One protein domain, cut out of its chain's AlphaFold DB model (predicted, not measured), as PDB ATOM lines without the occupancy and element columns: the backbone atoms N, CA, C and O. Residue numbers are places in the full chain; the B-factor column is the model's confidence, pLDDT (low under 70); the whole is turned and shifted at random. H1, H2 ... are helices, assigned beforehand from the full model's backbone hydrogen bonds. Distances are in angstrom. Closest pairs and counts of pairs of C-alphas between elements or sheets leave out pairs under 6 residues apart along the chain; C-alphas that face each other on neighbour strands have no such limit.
ATOM      1  N   TYR A 165     -51.870 -14.974  32.686       91.62
ATOM      2  CA  TYR A 165     -52.125 -16.384  32.981       91.62
ATOM      3  C   TYR A 165     -53.516 -16.593  33.603       91.62
ATOM      4  O   TYR A 165     -54.239 -17.500  33.188       91.62
ATOM      5  N   SER A 166     -53.942 -15.713  34.514       90.38
ATOM      6  CA  SER A 166     -55.204 -15.862  35.239       90.38
ATOM      7  C   SER A 166     -56.440 -15.838  34.351       90.38
ATOM      8  O   SER A 166     -57.417 -16.501  34.683       90.38
ATOM      9  N   LEU A 167     -56.393 -15.148  33.212       91.38
ATOM     10  CA  LEU A 167     -57.522 -15.027  32.287       91.38
ATOM     11  C   LEU A 167     -57.638 -16.209  31.313       91.38
ATOM     12  O   LEU A 167     -58.647 -16.344  30.619       91.38
ATOM     13  N   ASN A 168     -56.647 -17.104  31.283       92.06
ATOM     14  CA  ASN A 168     -56.695 -18.330  30.494       92.06
ATOM     15  C   ASN A 168     -57.346 -19.449  31.318       92.06
ATOM     16  O   ASN A 168     -56.658 -20.291  31.881       92.06
ATOM     17  N   ILE A 169     -58.680 -19.467  31.391       91.62
ATOM     18  CA  ILE A 169     -59.460 -20.326  32.308       91.62
ATOM     19  C   ILE A 169     -59.046 -21.804  32.277       91.62
ATOM     20  O   ILE A 169     -58.811 -22.406  33.325       91.62
ATOM     21  N   LYS A 170     -58.938 -22.391  31.078       91.56
ATOM     22  CA  LYS A 170     -58.596 -23.813  30.901       91.56
ATOM     23  C   LYS A 170     -57.144 -24.099  31.287       91.56
ATOM     24  O   LYS A 170     -56.889 -25.016  32.065       91.56
ATOM     25  N   LEU A 171     -56.220 -23.247  30.838       94.00
ATOM     26  CA  LEU A 171     -54.811 -23.304  31.220       94.00
ATOM     27  C   LEU A 171     -54.636 -23.180  32.733       94.00
ATOM     28  O   LEU A 171     -53.939 -23.987  33.336       94.00
ATOM     29  N   LYS A 172     -55.286 -22.196  33.358       93.69
ATOM     30  CA  LYS A 172     -55.223 -21.975  34.799       93.69
ATOM     31  C   LYS A 172     -55.691 -23.209  35.562       93.69
ATOM     32  O   LYS A 172     -54.975 -23.701  36.428       93.69
ATOM     33  N   ALA A 173     -56.849 -23.754  35.191       91.75
ATOM     34  CA  ALA A 173     -57.388 -24.955  35.818       91.75
ATOM     35  C   ALA A 173     -56.437 -26.162  35.708       91.75
ATOM     36  O   ALA A 173     -56.328 -26.936  36.657       91.75
ATOM     37  N   ALA A 174     -55.740 -26.313  34.578       95.31
ATOM     38  CA  ALA A 174     -54.793 -27.402  34.355       95.31
ATOM     39  C   ALA A 174     -53.424 -27.182  35.025       95.31
ATOM     40  O   ALA A 174     -52.808 -28.143  35.476       95.31
ATOM     41  N   CYS A 175     -52.952 -25.935  35.087       95.88
ATOM     42  CA  CYS A 175     -51.583 -25.586  35.474       95.88
ATOM     43  C   CYS A 175     -51.440 -25.016  36.890       95.88
ATOM     44  O   CYS A 175     -50.312 -24.876  37.346       95.88
ATOM     45  N   ASP A 176     -52.521 -24.678  37.600       94.06
ATOM     46  CA  ASP A 176     -52.449 -24.113  38.963       94.06
ATOM     47  C   ASP A 176     -51.567 -24.941  39.932       94.06
ATOM     48  O   ASP A 176     -50.793 -24.343  40.696       94.06
ATOM     49  N   PRO A 177     -51.618 -26.294  39.917       94.50
ATOM     50  CA  PRO A 177     -50.718 -27.117  40.724       94.50
ATOM     51  C   PRO A 177     -49.246 -26.939  40.334       94.50
ATOM     52  O   PRO A 177     -48.405 -26.736  41.209       94.50
ATOM     53  N   ASP A 178     -48.950 -26.952  39.032       95.56
ATOM     54  CA  ASP A 178     -47.589 -26.826  38.502       95.56
ATOM     55  C   ASP A 178     -47.019 -25.426  38.775       95.56
ATOM     56  O   ASP A 178     -45.885 -25.292  39.229       95.56
ATOM     57  N   VAL A 179     -47.821 -24.368  38.604       95.19
ATOM     58  CA  VAL A 179     -47.431 -22.982  38.921       95.19
ATOM     59  C   VAL A 179     -47.060 -22.843  40.394       95.19
ATOM     60  O   VAL A 179     -46.039 -22.237  40.716       95.19
ATOM     61  N   SER A 180     -47.856 -23.435  41.288       93.12
ATOM     62  CA  SER A 180     -47.616 -23.369  42.733       93.12
ATOM     63  C   SER A 180     -46.316 -24.066  43.148       93.12
ATOM     64  O   SER A 180     -45.700 -23.669  44.136       93.12
ATOM     65  N   GLN A 181     -45.903 -25.101  42.416       92.81
ATOM     66  CA  GLN A 181     -44.694 -25.872  42.705       92.81
ATOM     67  C   GLN A 181     -43.447 -25.307  42.017       92.81
ATOM     68  O   GLN A 181     -42.374 -25.293  42.615       92.81
ATOM     69  N   MET A 182     -43.580 -24.857  40.769       92.19
ATOM     70  CA  MET A 182     -42.448 -24.591  39.875       92.19
ATOM     71  C   MET A 182     -42.230 -23.111  39.573       92.19
ATOM     72  O   MET A 182     -41.107 -22.715  39.272       92.19
ATOM     73  N   CYS A 183     -43.275 -22.288  39.673       91.88
ATOM     74  CA  CYS A 183     -43.220 -20.859  39.368       91.88
ATOM     75  C   CYS A 183     -43.571 -19.979  40.586       91.88
ATOM     76  O   CYS A 183     -44.375 -19.047  40.453       91.88
ATOM     77  N   PRO A 184     -43.003 -20.230  41.787       88.00
ATOM     78  CA  PRO A 184     -43.310 -19.419  42.957       88.00
ATOM     79  C   PRO A 184     -42.816 -17.980  42.758       88.00
ATOM     80  O   PRO A 184     -41.659 -17.740  42.423       88.00
ATOM     81  N   GLY A 185     -43.702 -17.008  42.981       83.25
ATOM     82  CA  GLY A 185     -43.374 -15.583  42.869       83.25
ATOM     83  C   GLY A 185     -43.364 -15.024  41.444       83.25
ATOM     84  O   GLY A 185     -43.145 -13.824  41.288       83.25
ATOM     85  N   ALA A 186     -43.642 -15.842  40.422       86.00
ATOM     86  CA  ALA A 186     -43.864 -15.348  39.069       86.00
ATOM     87  C   ALA A 186     -45.130 -14.476  39.025       86.00
ATOM     88  O   ALA A 186     -46.153 -14.797  39.639       86.00
ATOM     89  N   SER A 187     -45.055 -13.357  38.310       84.12
ATOM     90  CA  SER A 187     -46.145 -12.393  38.202       84.12
ATOM     91  C   SER A 187     -47.170 -12.829  37.147       84.12
ATOM     92  O   SER A 187     -46.834 -13.409  36.113       84.12
ATOM     93  N   ASP A 188     -48.449 -12.571  37.415       81.88
ATOM     94  CA  ASP A 188     -49.530 -12.866  36.465       81.88
ATOM     95  C   ASP A 188     -49.599 -11.847  35.316       81.88
ATOM     96  O   ASP A 188     -49.983 -12.186  34.202       81.88
ATOM     97  N   GLU A 189     -49.195 -10.609  35.594       71.38
ATOM     98  CA  GLU A 189     -49.042  -9.527  34.625       71.38
ATOM     99  C   GLU A 189     -47.627  -8.956  34.814       71.38
ATOM    100  O   GLU A 189     -47.396  -8.215  35.779       71.38
ATOM    101  N   PRO A 190     -46.655  -9.355  33.971       64.19
ATOM    102  CA  PRO A 190     -45.278  -8.907  34.106       64.19
ATOM    103  C   PRO A 190     -45.168  -7.398  33.885       64.19
ATOM    104  O   PRO A 190     -45.509  -6.869  32.832       64.19
ATOM    105  N   GLN A 191     -44.665  -6.695  34.901       58.00
ATOM    106  CA  GLN A 191     -44.515  -5.229  34.910       58.00
ATOM    107  C   GLN A 191     -43.330  -4.744  34.065       58.00
ATOM    108  O   GLN A 191     -43.142  -3.550  33.841       58.00
ATOM    109  N   ARG A 192     -42.466  -5.667  33.641       61.09
ATOM    110  CA  ARG A 192     -41.280  -5.388  32.837       61.09
ATOM    111  C   ARG A 192     -41.283  -6.325  31.648       61.09
ATOM    112  O   ARG A 192     -41.548  -7.507  31.810       61.09
ATOM    113  N   VAL A 193     -40.868  -5.816  30.491       60.12
ATOM    114  CA  VAL A 193     -40.702  -6.610  29.258       60.12
ATOM    115  C   VAL A 193     -39.797  -7.834  29.479       60.12
ATOM    116  O   VAL A 193     -39.963  -8.858  28.830       60.12
ATOM    117  N   SER A 194     -38.849  -7.737  30.417       63.31
ATOM    118  CA  SER A 194     -37.900  -8.802  30.762       63.31
ATOM    119  C   SER A 194     -38.424  -9.825  31.775       63.31
ATOM    120  O   SER A 194     -37.723 -10.797  32.036       63.31
ATOM    121  N   ASP A 195     -39.583  -9.594  32.399       71.94
ATOM    122  CA  ASP A 195     -40.186 -10.559  33.319       71.94
ATOM    123  C   ASP A 195     -41.017 -11.564  32.500       71.94
ATOM    124  O   ASP A 195     -42.022 -11.172  31.905       71.94
ATOM    125  N   PRO A 196     -40.620 -12.849  32.434       72.50
ATOM    126  CA  PRO A 196     -41.380 -13.855  31.697       72.50
ATOM    127  C   PRO A 196     -42.765 -14.128  32.310       72.50
ATOM    128  O   PRO A 196     -43.614 -14.735  31.649       72.50
ATOM    129  N   GLY A 197     -43.015 -13.703  33.555       88.44
ATOM    130  CA  GLY A 197     -44.258 -13.958  34.272       88.44
ATOM    131  C   GLY A 197     -44.556 -15.452  34.425       88.44
ATOM    132  O   GLY A 197     -43.710 -16.321  34.191       88.44
ATOM    133  N   ILE A 198     -45.790 -15.776  34.812       92.56
ATOM    134  CA  ILE A 198     -46.225 -17.174  34.956       92.56
ATOM    135  C   ILE A 198     -46.178 -17.906  33.607       92.56
ATOM    136  O   ILE A 198     -45.679 -19.028  33.537       92.56
ATOM    137  N   LEU A 199     -46.659 -17.278  32.528       91.38
ATOM    138  CA  LEU A 199     -46.713 -17.903  31.202       91.38
ATOM    139  C   LEU A 199     -45.320 -18.268  30.675       91.38
ATOM    140  O   LEU A 199     -45.110 -19.396  30.228       91.38
ATOM    141  N   GLY A 200     -44.353 -17.354  30.766       89.62
ATOM    142  CA  GLY A 200     -42.985 -17.633  30.343       89.62
ATOM    143  C   GLY A 200     -42.286 -18.645  31.257       89.62
ATOM    144  O   GLY A 200     -41.593 -19.527  30.752       89.62
ATOM    145  N   CYS A 201     -42.531 -18.608  32.574       92.25
ATOM    146  CA  CYS A 201     -42.018 -19.630  33.495       92.25
ATOM    147  C   CYS A 201     -42.521 -21.041  33.143       92.25
ATOM    148  O   CYS A 201     -41.726 -21.985  33.094       92.25
ATOM    149  N   LEU A 202     -43.817 -21.185  32.841       93.88
ATOM    150  CA  LEU A 202     -44.400 -22.446  32.380       93.88
ATOM    151  C   LEU A 202     -43.750 -22.912  31.071       93.88
ATOM    152  O   LEU A 202     -43.363 -24.072  30.959       93.88
ATOM    153  N   ALA A 203     -43.563 -22.010  30.102       91.62
ATOM    154  CA  ALA A 203     -42.911 -22.339  28.835       91.62
ATOM    155  C   ALA A 203     -41.472 -22.853  29.032       91.62
ATOM    156  O   ALA A 203     -41.106 -23.888  28.467       91.62
ATOM    157  N   SER A 204     -40.684 -22.195  29.891       90.62
ATOM    158  CA  SER A 204     -39.312 -22.613  30.216       90.62
ATOM    159  C   SER A 204     -39.235 -23.974  30.913       90.62
ATOM    160  O   SER A 204     -38.235 -24.673  30.774       90.62
ATOM    161  N   ASN A 205     -40.287 -24.371  31.631       93.12
ATOM    162  CA  ASN A 205     -40.349 -25.632  32.375       93.12
ATOM    163  C   ASN A 205     -41.237 -26.692  31.705       93.12
ATOM    164  O   ASN A 205     -41.554 -27.707  32.325       93.12
ATOM    165  N   SER A 206     -41.628 -26.480  30.443       93.62
ATOM    166  CA  SER A 206     -42.661 -27.257  29.745       93.62
ATOM    167  C   SER A 206     -42.479 -28.776  29.799       93.62
ATOM    168  O   SER A 206     -43.464 -29.496  29.947       93.62
ATOM    169  N   SER A 207     -41.247 -29.287  29.747       93.25
ATOM    170  CA  SER A 207     -40.959 -30.728  29.820       93.25
ATOM    171  C   SER A 207     -41.321 -31.355  31.173       93.25
ATOM    172  O   SER A 207     -41.764 -32.505  31.212       93.25
ATOM    173  N   ALA A 208     -41.193 -30.599  32.262       95.12
ATOM    174  CA  ALA A 208     -41.417 -31.052  33.632       95.12
ATOM    175  C   ALA A 208     -42.850 -30.805  34.147       95.12
ATOM    176  O   ALA A 208     -43.193 -31.294  35.221       95.12
ATOM    177  N   LEU A 209     -43.697 -30.108  33.381       95.81
ATOM    178  CA  LEU A 209     -45.099 -29.859  33.740       95.81
ATOM    179  C   LEU A 209     -45.935 -31.146  33.746       95.81
ATOM    180  O   LEU A 209     -45.594 -32.149  33.112       95.81
ATOM    181  N   SER A 210     -47.094 -31.115  34.396       97.19
ATOM    182  CA  SER A 210     -48.067 -32.200  34.289       97.19
ATOM    183  C   SER A 210     -48.599 -32.345  32.851       97.19
ATOM    184  O   SER A 210     -48.645 -31.391  32.071       97.19
ATOM    185  N   ALA A 211     -49.036 -33.553  32.475       96.88
ATOM    186  CA  ALA A 211     -49.643 -33.794  31.164       96.88
ATOM    187  C   ALA A 211     -50.818 -32.849  30.823       96.88
ATOM    188  O   ALA A 211     -50.787 -32.287  29.726       96.88
ATOM    189  N   PRO A 212     -51.819 -32.625  31.704       96.75
ATOM    190  CA  PRO A 212     -52.907 -31.697  31.400       96.75
ATOM    191  C   PRO A 212     -52.411 -30.256  31.218       96.75
ATOM    192  O   PRO A 212     -52.852 -29.583  30.289       96.75
ATOM    193  N   CYS A 213     -51.459 -29.795  32.035       97.12
ATOM    194  CA  CYS A 213     -50.907 -28.451  31.890       97.12
ATOM    195  C   CYS A 213     -50.145 -28.274  30.571       97.12
ATOM    196  O   CYS A 213     -50.344 -27.278  29.879       97.12
ATOM    197  N   ARG A 214     -49.329 -29.261  30.163       96.12
ATOM    198  CA  ARG A 214     -48.624 -29.224  28.870       96.12
ATOM    199  C   ARG A 214     -49.574 -29.080  27.685       96.12
ATOM    200  O   ARG A 214     -49.261 -28.336  26.764       96.12
ATOM    201  N   VAL A 215     -50.705 -29.787  27.700       96.00
ATOM    202  CA  VAL A 215     -51.693 -29.740  26.610       96.00
ATOM    203  C   VAL A 215     -52.300 -28.345  26.483       96.00
ATOM    204  O   VAL A 215     -52.305 -27.782  25.391       96.00
ATOM    205  N   GLU A 216     -52.758 -27.763  27.590       95.00
ATOM    206  CA  GLU A 216     -53.349 -26.420  27.570       95.00
ATOM    207  C   GLU A 216     -52.303 -25.336  27.261       95.00
ATOM    208  O   GLU A 216     -52.590 -24.383  26.534       95.00
ATOM    209  N   LEU A 217     -51.065 -25.493  27.748       94.56
ATOM    210  CA  LEU A 217     -49.968 -24.580  27.425       94.56
ATOM    211  C   LEU A 217     -49.626 -24.636  25.934       94.56
ATOM    212  O   LEU A 217     -49.488 -23.590  25.304       94.56
ATOM    213  N   ALA A 218     -49.535 -25.834  25.353       92.69
ATOM    214  CA  ALA A 218     -49.290 -26.010  23.926       92.69
ATOM    215  C   ALA A 218     -50.419 -25.402  23.077       92.69
ATOM    216  O   ALA A 218     -50.143 -24.742  22.074       92.69
ATOM    217  N   ALA A 219     -51.678 -25.556  23.500       90.75
ATOM    218  CA  ALA A 219     -52.816 -24.925  22.837       90.75
ATOM    219  C   ALA A 219     -52.705 -23.391  22.847       90.75
ATOM    220  O   ALA A 219     -52.913 -22.756  21.810       90.75
ATOM    221  N   LEU A 220     -52.318 -22.789  23.979       89.81
ATOM    222  CA  LEU A 220     -52.095 -21.343  24.061       89.81
ATOM    223  C   LEU A 220     -50.916 -20.891  23.185       89.81
ATOM    224  O   LEU A 220     -51.033 -19.901  22.464       89.81
ATOM    225  N   VAL A 221     -49.801 -21.629  23.192       89.69
ATOM    226  CA  VAL A 221     -48.641 -21.344  22.329       89.69
ATOM    227  C   VAL A 221     -49.046 -21.357  20.855       89.69
ATOM    228  O   VAL A 221     -48.696 -20.434  20.125       89.69
ATOM    229  N   HIS A 222     -49.837 -22.340  20.417       86.31
ATOM    230  CA  HIS A 222     -50.319 -22.405  19.036       86.31
ATOM    231  C   HIS A 222     -51.132 -21.159  18.655       86.31
ATOM    232  O   HIS A 222     -50.875 -20.546  17.622       86.31
ATOM    233  N   VAL A 223     -52.032 -20.706  19.535       83.69
ATOM    234  CA  VAL A 223     -52.798 -19.465  19.329       83.69
ATOM    235  C   VAL A 223     -51.881 -18.243  19.201       83.69
ATOM    236  O   VAL A 223     -52.105 -17.400  18.330       83.69
ATOM    237  N   HIS A 224     -50.857 -18.134  20.051       83.12
ATOM    238  CA  HIS A 224     -49.903 -17.023  20.016       83.12
ATOM    239  C   HIS A 224     -49.051 -17.016  18.743       83.12
ATOM    240  O   HIS A 224     -48.711 -15.942  18.255       83.12
ATOM    241  N   LEU A 225     -48.719 -18.185  18.191       82.69
ATOM    242  CA  LEU A 225     -47.974 -18.290  16.937       82.69
ATOM    243  C   LEU A 225     -48.862 -17.976  15.723       82.69
ATOM    244  O   LEU A 225     -48.453 -17.210  14.851       82.69
ATOM    245  N   ASP A 226     -50.093 -18.486  15.700       78.50
ATOM    246  CA  ASP A 226     -51.055 -18.243  14.619       78.50
ATOM    247  C   ASP A 226     -51.497 -16.776  14.541       78.50
ATOM    248  O   ASP A 226     -51.716 -16.225  13.459       78.50
ATOM    249  N   ARG A 227     -51.649 -16.128  15.701       75.31
ATOM    250  CA  ARG A 227     -52.042 -14.720  15.832       75.31
ATOM    251  C   ARG A 227     -50.931 -13.922  16.495       75.31
ATOM    252  O   ARG A 227     -51.170 -13.260  17.504       75.31
ATOM    253  N   TYR A 228     -49.733 -13.985  15.916       78.75
ATOM    254  CA  TYR A 228     -48.550 -13.325  16.461       78.75
ATOM    255  C   TYR A 228     -48.782 -11.835  16.728       78.75
ATOM    256  O   TYR A 228     -49.200 -11.073  15.845       78.75
ATOM    257  N   ARG A 229     -48.452 -11.410  17.951       76.88
ATOM    258  CA  ARG A 229     -48.440 -10.003  18.357       76.88
ATOM    259  C   ARG A 229     -47.170  -9.711  19.126       76.88
ATOM    260  O   ARG A 229     -46.744 -10.505  19.959       76.88
ATOM    261  N   ILE A 230     -46.621  -8.536  18.859       77.69
ATOM    262  CA  ILE A 230     -45.429  -8.058  19.550       77.69
ATOM    263  C   ILE A 230     -45.793  -7.724  21.004       77.69
ATOM    264  O   ILE A 230     -46.863  -7.155  21.271       77.69
ATOM    265  N   GLY A 231     -44.903  -8.076  21.932       76.50
ATOM    266  CA  GLY A 231     -45.023  -7.801  23.361       76.50
ATOM    267  C   GLY A 231     -45.861  -8.820  24.132       76.50
ATOM    268  O   GLY A 231     -46.333  -8.508  25.222       76.50
ATOM    269  N   MET A 232     -46.093 -10.014  23.578       79.88
ATOM    270  CA  MET A 232     -46.796 -11.093  24.283       79.88
ATOM    271  C   MET A 232     -45.815 -11.930  25.120       79.88
ATOM    272  O   MET A 232     -44.776 -12.312  24.589       79.88
ATOM    273  N   PRO A 233     -46.133 -12.305  26.377       81.12
ATOM    274  CA  PRO A 233     -45.190 -12.992  27.272       81.12
ATOM    275  C   PRO A 233     -44.559 -14.275  26.712       81.12
ATOM    276  O   PRO A 233     -43.383 -14.533  26.934       81.12
ATOM    277  N   LEU A 234     -45.327 -15.078  25.964       84.50
ATOM    278  CA  LEU A 234     -44.843 -16.346  25.398       84.50
ATOM    279  C   LEU A 234     -43.971 -16.178  24.147       84.50
ATOM    280  O   LEU A 234     -43.185 -17.066  23.836       84.50
ATOM    281  N   THR A 235     -44.126 -15.075  23.412       82.69
ATOM    282  CA  THR A 235     -43.451 -14.856  22.121       82.69
ATOM    283  C   THR A 235     -42.509 -13.662  22.139       82.69
ATOM    284  O   THR A 235     -41.835 -13.427  21.144       82.69
ATOM    285  N   SER A 236     -42.402 -12.939  23.258       80.12
ATOM    286  CA  SER A 236     -41.542 -11.760  23.377       80.12
ATOM    287  C   SER A 236     -40.078 -12.003  22.991       80.12
ATOM    288  O   SER A 236     -39.490 -11.105  22.384       80.12
ATOM    289  N   PRO A 237     -39.471 -13.196  23.201       82.50
ATOM    290  CA  PRO A 237     -38.120 -13.459  22.704       82.50
ATOM    291  C   PRO A 237     -38.005 -13.413  21.173       82.50
ATOM    292  O   PRO A 237     -36.932 -13.130  20.650       82.50
ATOM    293  N   CYS A 238     -39.097 -13.670  20.448       82.69
ATOM    294  CA  CYS A 238     -39.149 -13.656  18.986       82.69
ATOM    295  C   CYS A 238     -39.439 -12.262  18.404       82.69
ATOM    296  O   CYS A 238     -39.351 -12.080  17.187       82.69
ATOM    297  N   ASP A 239     -39.768 -11.268  19.235       81.94
ATOM    298  CA  ASP A 239     -40.227  -9.957  18.765       81.94
ATOM    299  C   ASP A 239     -39.184  -9.255  17.891       81.94
ATOM    300  O   ASP A 239     -39.529  -8.702  16.847       81.94
ATOM    301  N   GLY A 240     -37.903  -9.330  18.265       81.69
ATOM    302  CA  GLY A 240     -36.809  -8.743  17.486       81.69
ATOM    303  C   GLY A 240     -36.681  -9.351  16.086       81.69
ATOM    304  O   GLY A 240     -36.539  -8.617  15.104       81.69
ATOM    305  N   ASP A 241     -36.800 -10.675  15.983       83.12
ATOM    306  CA  ASP A 241     -36.721 -11.400  14.713       83.12
ATOM    307  C   ASP A 241     -37.912 -11.079  13.815       83.12
ATOM    308  O   ASP A 241     -37.745 -10.823  12.619       83.12
ATOM    309  N   VAL A 242     -39.119 -11.054  14.385       80.81
ATOM    310  CA  VAL A 242     -40.342 -10.713  13.653       80.81
ATOM    311  C   VAL A 242     -40.294  -9.264  13.181       80.81
ATOM    312  O   VAL A 242     -40.567  -9.001  12.012       80.81
ATOM    313  N   MET A 243     -39.877  -8.319  14.025       78.25
ATOM    314  CA  MET A 243     -39.729  -6.916  13.625       78.25
ATOM    315  C   MET A 243     -38.734  -6.747  12.472       78.25
ATOM    316  O   MET A 243     -39.036  -6.042  11.507       78.25
ATOM    317  N   ALA A 244     -37.579  -7.419  12.542       80.25
ATOM    318  CA  ALA A 244     -36.561  -7.368  11.497       80.25
ATOM    319  C   ALA A 244     -37.044  -8.000  10.182       80.25
ATOM    320  O   ALA A 244     -36.861  -7.422   9.112       80.25
ATOM    321  N   ARG A 245     -37.691  -9.169  10.248       78.88
ATOM    322  CA  ARG A 245     -38.152  -9.912   9.063       78.88
ATOM    323  C   ARG A 245     -39.396  -9.308   8.416       78.88
ATOM    324  O   ARG A 245     -39.540  -9.379   7.199       78.88
ATOM    325  N   CYS A 246     -40.290  -8.722   9.206       74.56
ATOM    326  CA  CYS A 246     -41.542  -8.133   8.731       74.56
ATOM    327  C   CYS A 246     -41.433  -6.628   8.427       74.56
ATOM    328  O   CYS A 246     -42.440  -6.018   8.071       74.56
ATOM    329  N   ASN A 247     -40.242  -6.028   8.569       70.94
ATOM    330  CA  ASN A 247     -39.979  -4.600   8.363       70.94
ATOM    331  C   ASN A 247     -40.964  -3.684   9.123       70.94
ATOM    332  O   ASN A 247     -41.512  -2.732   8.565       70.94
ATOM    333  N   VAL A 248     -41.229  -4.010  10.393       67.12
ATOM    334  CA  VAL A 248     -42.122  -3.230  11.268       67.12
ATOM    335  C   VAL A 248     -41.364  -2.010  11.794       67.12
ATOM    336  O   VAL A 248     -40.287  -2.154  12.375       67.12
ATOM    337  N   ASP A 249     -41.917  -0.809  11.594       59.38
ATOM    338  CA  ASP A 249     -41.260   0.452  11.959       59.38
ATOM    339  C   ASP A 249     -40.997   0.553  13.477       59.38
ATOM    340  O   ASP A 249     -41.882   0.369  14.320       59.38
ATOM    341  N   LYS A 250     -39.749   0.890  13.822       53.19
ATOM    342  CA  LYS A 250     -39.272   1.084  15.196       53.19
ATOM    343  C   LYS A 250     -39.846   2.349  15.865       53.19
ATOM    344  O   LYS A 250     -39.747   2.487  17.078       53.19
ATOM    345  N   GLN A 251     -40.447   3.273  15.106       50.25
ATOM    346  CA  GLN A 251     -40.994   4.527  15.651       50.25
ATOM    347  C   GLN A 251     -42.410   4.400  16.242       50.25
ATOM    348  O   GLN A 251     -42.792   5.212  17.081       50.25
ATOM    349  N   VAL A 252     -43.169   3.358  15.883       50.22
ATOM    350  CA  VAL A 252     -44.501   3.055  16.467       50.22
ATOM    351  C   VAL A 252     -44.384   2.184  17.732       50.22
ATOM    352  O   VAL A 252     -45.335   2.013  18.491       50.22
ATOM    353  N   THR A 253     -43.197   1.635  17.982       50.25
ATOM    354  CA  THR A 253     -42.909   0.598  18.980       50.25
ATOM    355  C   THR A 253     -42.224   1.019  20.302       50.25
ATOM    356  O   THR A 253     -41.995   0.121  21.113       50.25
ATOM    357  N   PRO A 254     -41.944   2.301  20.651       41.47
ATOM    358  CA  PRO A 254     -41.310   2.605  21.945       41.47
ATOM    359  C   PRO A 254     -42.200   2.371  23.182       41.47
ATOM    360  O   PRO A 254     -41.691   2.381  24.298       41.47
ATOM    361  N   PHE A 255     -43.515   2.175  23.010       44.84
ATOM    362  CA  PHE A 255     -44.500   2.119  24.105       44.84
ATOM    363  C   PHE A 255     -45.314   0.815  24.147       44.84
ATOM    364  O   PHE A 255     -46.464   0.837  24.579       44.84
ATOM    365  N   LEU A 256     -44.765  -0.305  23.665       48.91
ATOM    366  CA  LEU A 256     -45.485  -1.580  23.524       48.91
ATOM    367  C   LEU A 256     -45.893  -2.200  24.877       48.91
ATOM    368  O   LEU A 256     -45.323  -3.185  25.331       48.91
ATOM    369  N   MET A 257     -46.945  -1.661  25.485       46.81
ATOM    370  CA  MET A 257     -47.943  -2.466  26.183       46.81
ATOM    371  C   MET A 257     -48.540  -3.378  25.099       46.81
ATOM    372  O   MET A 257     -49.058  -2.871  24.103       46.81
ATOM    373  N   GLY A 258     -48.321  -4.692  25.211       51.91
ATOM    374  CA  GLY A 258     -48.439  -5.658  24.112       51.91
ATOM    375  C   GLY A 258     -49.730  -5.583  23.283       51.91
ATOM    376  O   GLY A 258     -50.775  -5.142  23.754       51.91
ATOM    377  N   GLY A 259     -49.670  -6.058  22.032       55.34
ATOM    378  CA  GLY A 259     -50.880  -6.226  21.211       55.34
ATOM    379  C   GLY A 259     -50.856  -5.636  19.805       55.34
ATOM    380  O   GLY A 259     -51.909  -5.604  19.167       55.34
ATOM    381  N   VAL A 260     -49.707  -5.231  19.258       57.00
ATOM    382  CA  VAL A 260     -49.647  -4.766  17.859       57.00
ATOM    383  C   VAL A 260     -49.749  -5.965  16.904       57.00
ATOM    384  O   VAL A 260     -48.874  -6.836  16.939       57.00
ATOM    385  N   PRO A 261     -50.804  -6.053  16.069       60.03
ATOM    386  CA  PRO A 261     -50.926  -7.120  15.087       60.03
ATOM    387  C   PRO A 261     -49.918  -6.894  13.958       60.03
ATOM    388  O   PRO A 261     -49.808  -5.791  13.420       60.03
ATOM    389  N   VAL A 262     -49.212  -7.946  13.548       62.72
ATOM    390  CA  VAL A 262     -48.248  -7.871  12.442       62.72
ATOM    391  C   VAL A 262     -48.995  -7.996  11.106       62.72
ATOM    392  O   VAL A 262     -48.917  -9.006  10.414       62.72
ATOM    393  N   GLN A 263     -49.783  -6.976  10.752       53.66
ATOM    394  CA  GLN A 263     -50.626  -7.001   9.544       53.66
ATOM    395  C   GLN A 263     -49.818  -6.999   8.233       53.66
ATOM    396  O   GLN A 263     -50.335  -7.407   7.196       53.66
ATOM    397  N   THR A 264     -48.552  -6.573   8.266       55.88
ATOM    398  CA  THR A 264     -47.703  -6.378   7.078       55.88
ATOM    399  C   THR A 264     -46.466  -7.272   7.051       55.88
ATOM    400  O   THR A 264     -45.481  -6.931   6.400       55.88
ATOM    401  N   CYS A 265     -46.493  -8.444   7.693       58.34
ATOM    402  CA  CYS A 265     -45.529  -9.472   7.313       58.34
ATOM    403  C   CYS A 265     -45.977 -10.035   5.960       58.34
ATOM    404  O   CYS A 265     -46.961 -10.772   5.882       58.34
ATOM    405  N   SER A 266     -45.344  -9.594   4.871       50.44
ATOM    406  CA  SER A 266     -45.718 -10.006   3.514       50.44
ATOM    407  C   SER A 266     -45.775 -11.539   3.390       50.44
ATOM    408  O   SER A 266     -45.149 -12.265   4.165       50.44
ATOM    409  N   ARG A 267     -46.492 -12.048   2.376       48.59
ATOM    410  CA  ARG A 267     -46.661 -13.491   2.092       48.59
ATOM    411  C   ARG A 267     -45.342 -14.293   2.048       48.59
ATOM    412  O   ARG A 267     -45.386 -15.513   2.138       48.59
ATOM    413  N   ALA A 268     -44.183 -13.635   1.956       41.53
ATOM    414  CA  ALA A 268     -42.862 -14.255   2.043       41.53
ATOM    415  C   ALA A 268     -42.511 -14.813   3.443       41.53
ATOM    416  O   ALA A 268     -41.752 -15.773   3.536       41.53
ATOM    417  N   ALA A 269     -43.068 -14.267   4.531       43.81
ATOM    418  CA  ALA A 269     -42.750 -14.708   5.895       43.81
ATOM    419  C   ALA A 269     -43.616 -15.882   6.390       43.81
ATOM    420  O   ALA A 269     -43.139 -16.726   7.151       43.81
ATOM    421  N   GLN A 270     -44.861 -15.990   5.907       45.12
ATOM    422  CA  GLN A 270     -45.756 -17.122   6.199       45.12
ATOM    423  C   GLN A 270     -45.199 -18.462   5.686       45.12
ATOM    424  O   GLN A 270     -45.478 -19.504   6.269       45.12
ATOM    425  N   ALA A 271     -44.353 -18.436   4.652       42.78
ATOM    426  CA  ALA A 271     -43.682 -19.624   4.129       42.78
ATOM    427  C   ALA A 271     -42.569 -20.175   5.049       42.78
ATOM    428  O   ALA A 271     -42.154 -21.313   4.862       42.78
ATOM    429  N   MET A 272     -42.080 -19.404   6.034       41.91
ATOM    430  CA  MET A 272     -40.951 -19.815   6.887       41.91
ATOM    431  C   MET A 272     -41.324 -20.106   8.345       41.91
ATOM    432  O   MET A 272     -40.683 -20.951   8.963       41.91
ATOM    433  N   LEU A 273     -42.377 -19.489   8.892       43.41
ATOM    434  CA  LEU A 273     -42.883 -19.847  10.229       43.41
ATOM    435  C   LEU A 273     -43.484 -21.266  10.263       43.41
ATOM    436  O   LEU A 273     -43.402 -21.942  11.282       43.41
ATOM    437  N   GLY A 274     -43.988 -21.762   9.126       40.09
ATOM    438  CA  GLY A 274     -44.418 -23.155   8.966       40.09
ATOM    439  C   GLY A 274     -43.281 -24.170   8.778       40.09
ATOM    440  O   GLY A 274     -43.548 -25.366   8.781       40.09
ATOM    441  N   ALA A 275     -42.024 -23.732   8.622       35.91
ATOM    442  CA  ALA A 275     -40.891 -24.634   8.386       35.91
ATOM    443  C   ALA A 275     -40.193 -25.108   9.678       35.91
ATOM    444  O   ALA A 275     -39.355 -26.004   9.616       35.91
ATOM    445  N   HIS A 276     -40.534 -24.538  10.843       38.78
ATOM    446  CA  HIS A 276     -39.878 -24.852  12.121       38.78
ATOM    447  C   HIS A 276     -40.819 -25.275  13.262       38.78
ATOM    448  O   HIS A 276     -40.337 -25.569  14.352       38.78
ATOM    449  N   ILE A 277     -42.131 -25.391  13.025       33.41
ATOM    450  CA  ILE A 277     -43.062 -26.001  13.989       33.41
ATOM    451  C   ILE A 277     -43.240 -27.481  13.621       33.41
ATOM    452  O   ILE A 277     -44.274 -27.908  13.118       33.41
ATOM    453  N   HIS A 278     -42.184 -28.260  13.835       26.50
ATOM    454  CA  HIS A 278     -42.282 -29.706  14.011       26.50
ATOM    455  C   HIS A 278     -41.547 -30.057  15.305       26.50
ATOM    456  O   HIS A 278     -40.337 -30.279  15.302       26.50
ATOM    457  N   VAL A 279     -42.306 -30.064  16.401       30.50
ATOM    458  CA  VAL A 279     -42.047 -30.829  17.627       30.50
ATOM    459  C   VAL A 279     -43.368 -31.462  18.029       30.50
ATOM    460  O   VAL A 279     -44.381 -30.726  18.005       30.50
TER     461      VAL A 279
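AT A GLANCE: This is residues 165 to 279 of the 279 residues of an uncharacterized protein of Haematococcus lacustris (UniProt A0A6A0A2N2). Toward one end, H1 and H2 cluster crosswise beside the longest helix, H3; the looser other end holds H4, H5 and a long loop, residues 246 to 266. The printed part has 115 residues with five named helices, H1 to H5 in order, and no named strand: the class is all helix, though under half of the residues, 55 of the 115, are in named helices. It is compact, with a radius of gyration of the C-alphas of 15.0 A and spans of 41 by 32 by 20 A.

IN THESE COORDINATES: H1, residues 169 to 182, begins at C-alpha (-59.460, -20.326, 32.308). H2 is 197 to 204; H3, 211 to 226, 22.8 A; H4, 236 to 245; H5, 267 to 273, ending at C-alpha (-42.883, -19.847, 10.229).

HOW THE PARTS SIT: H1 and H3 touch at a steep tilt of 62 degrees, C-alphas of Cys 175 and Cys 213 closest at 4.6 A. H3 and H4 are apart. O to N i+4 pairs are all within hydrogen-bond range in H2 and H3, 8 of 10 in H1, 4 of 6 in H4, 1 of 3 in H5 (i+3: 1 of 4).

THE WHOLE: The printed part has no cut; links H1 to H2 and H4 to H5 are long. Residues 190 to 194 and 248 to 279 have pLDDT under 70.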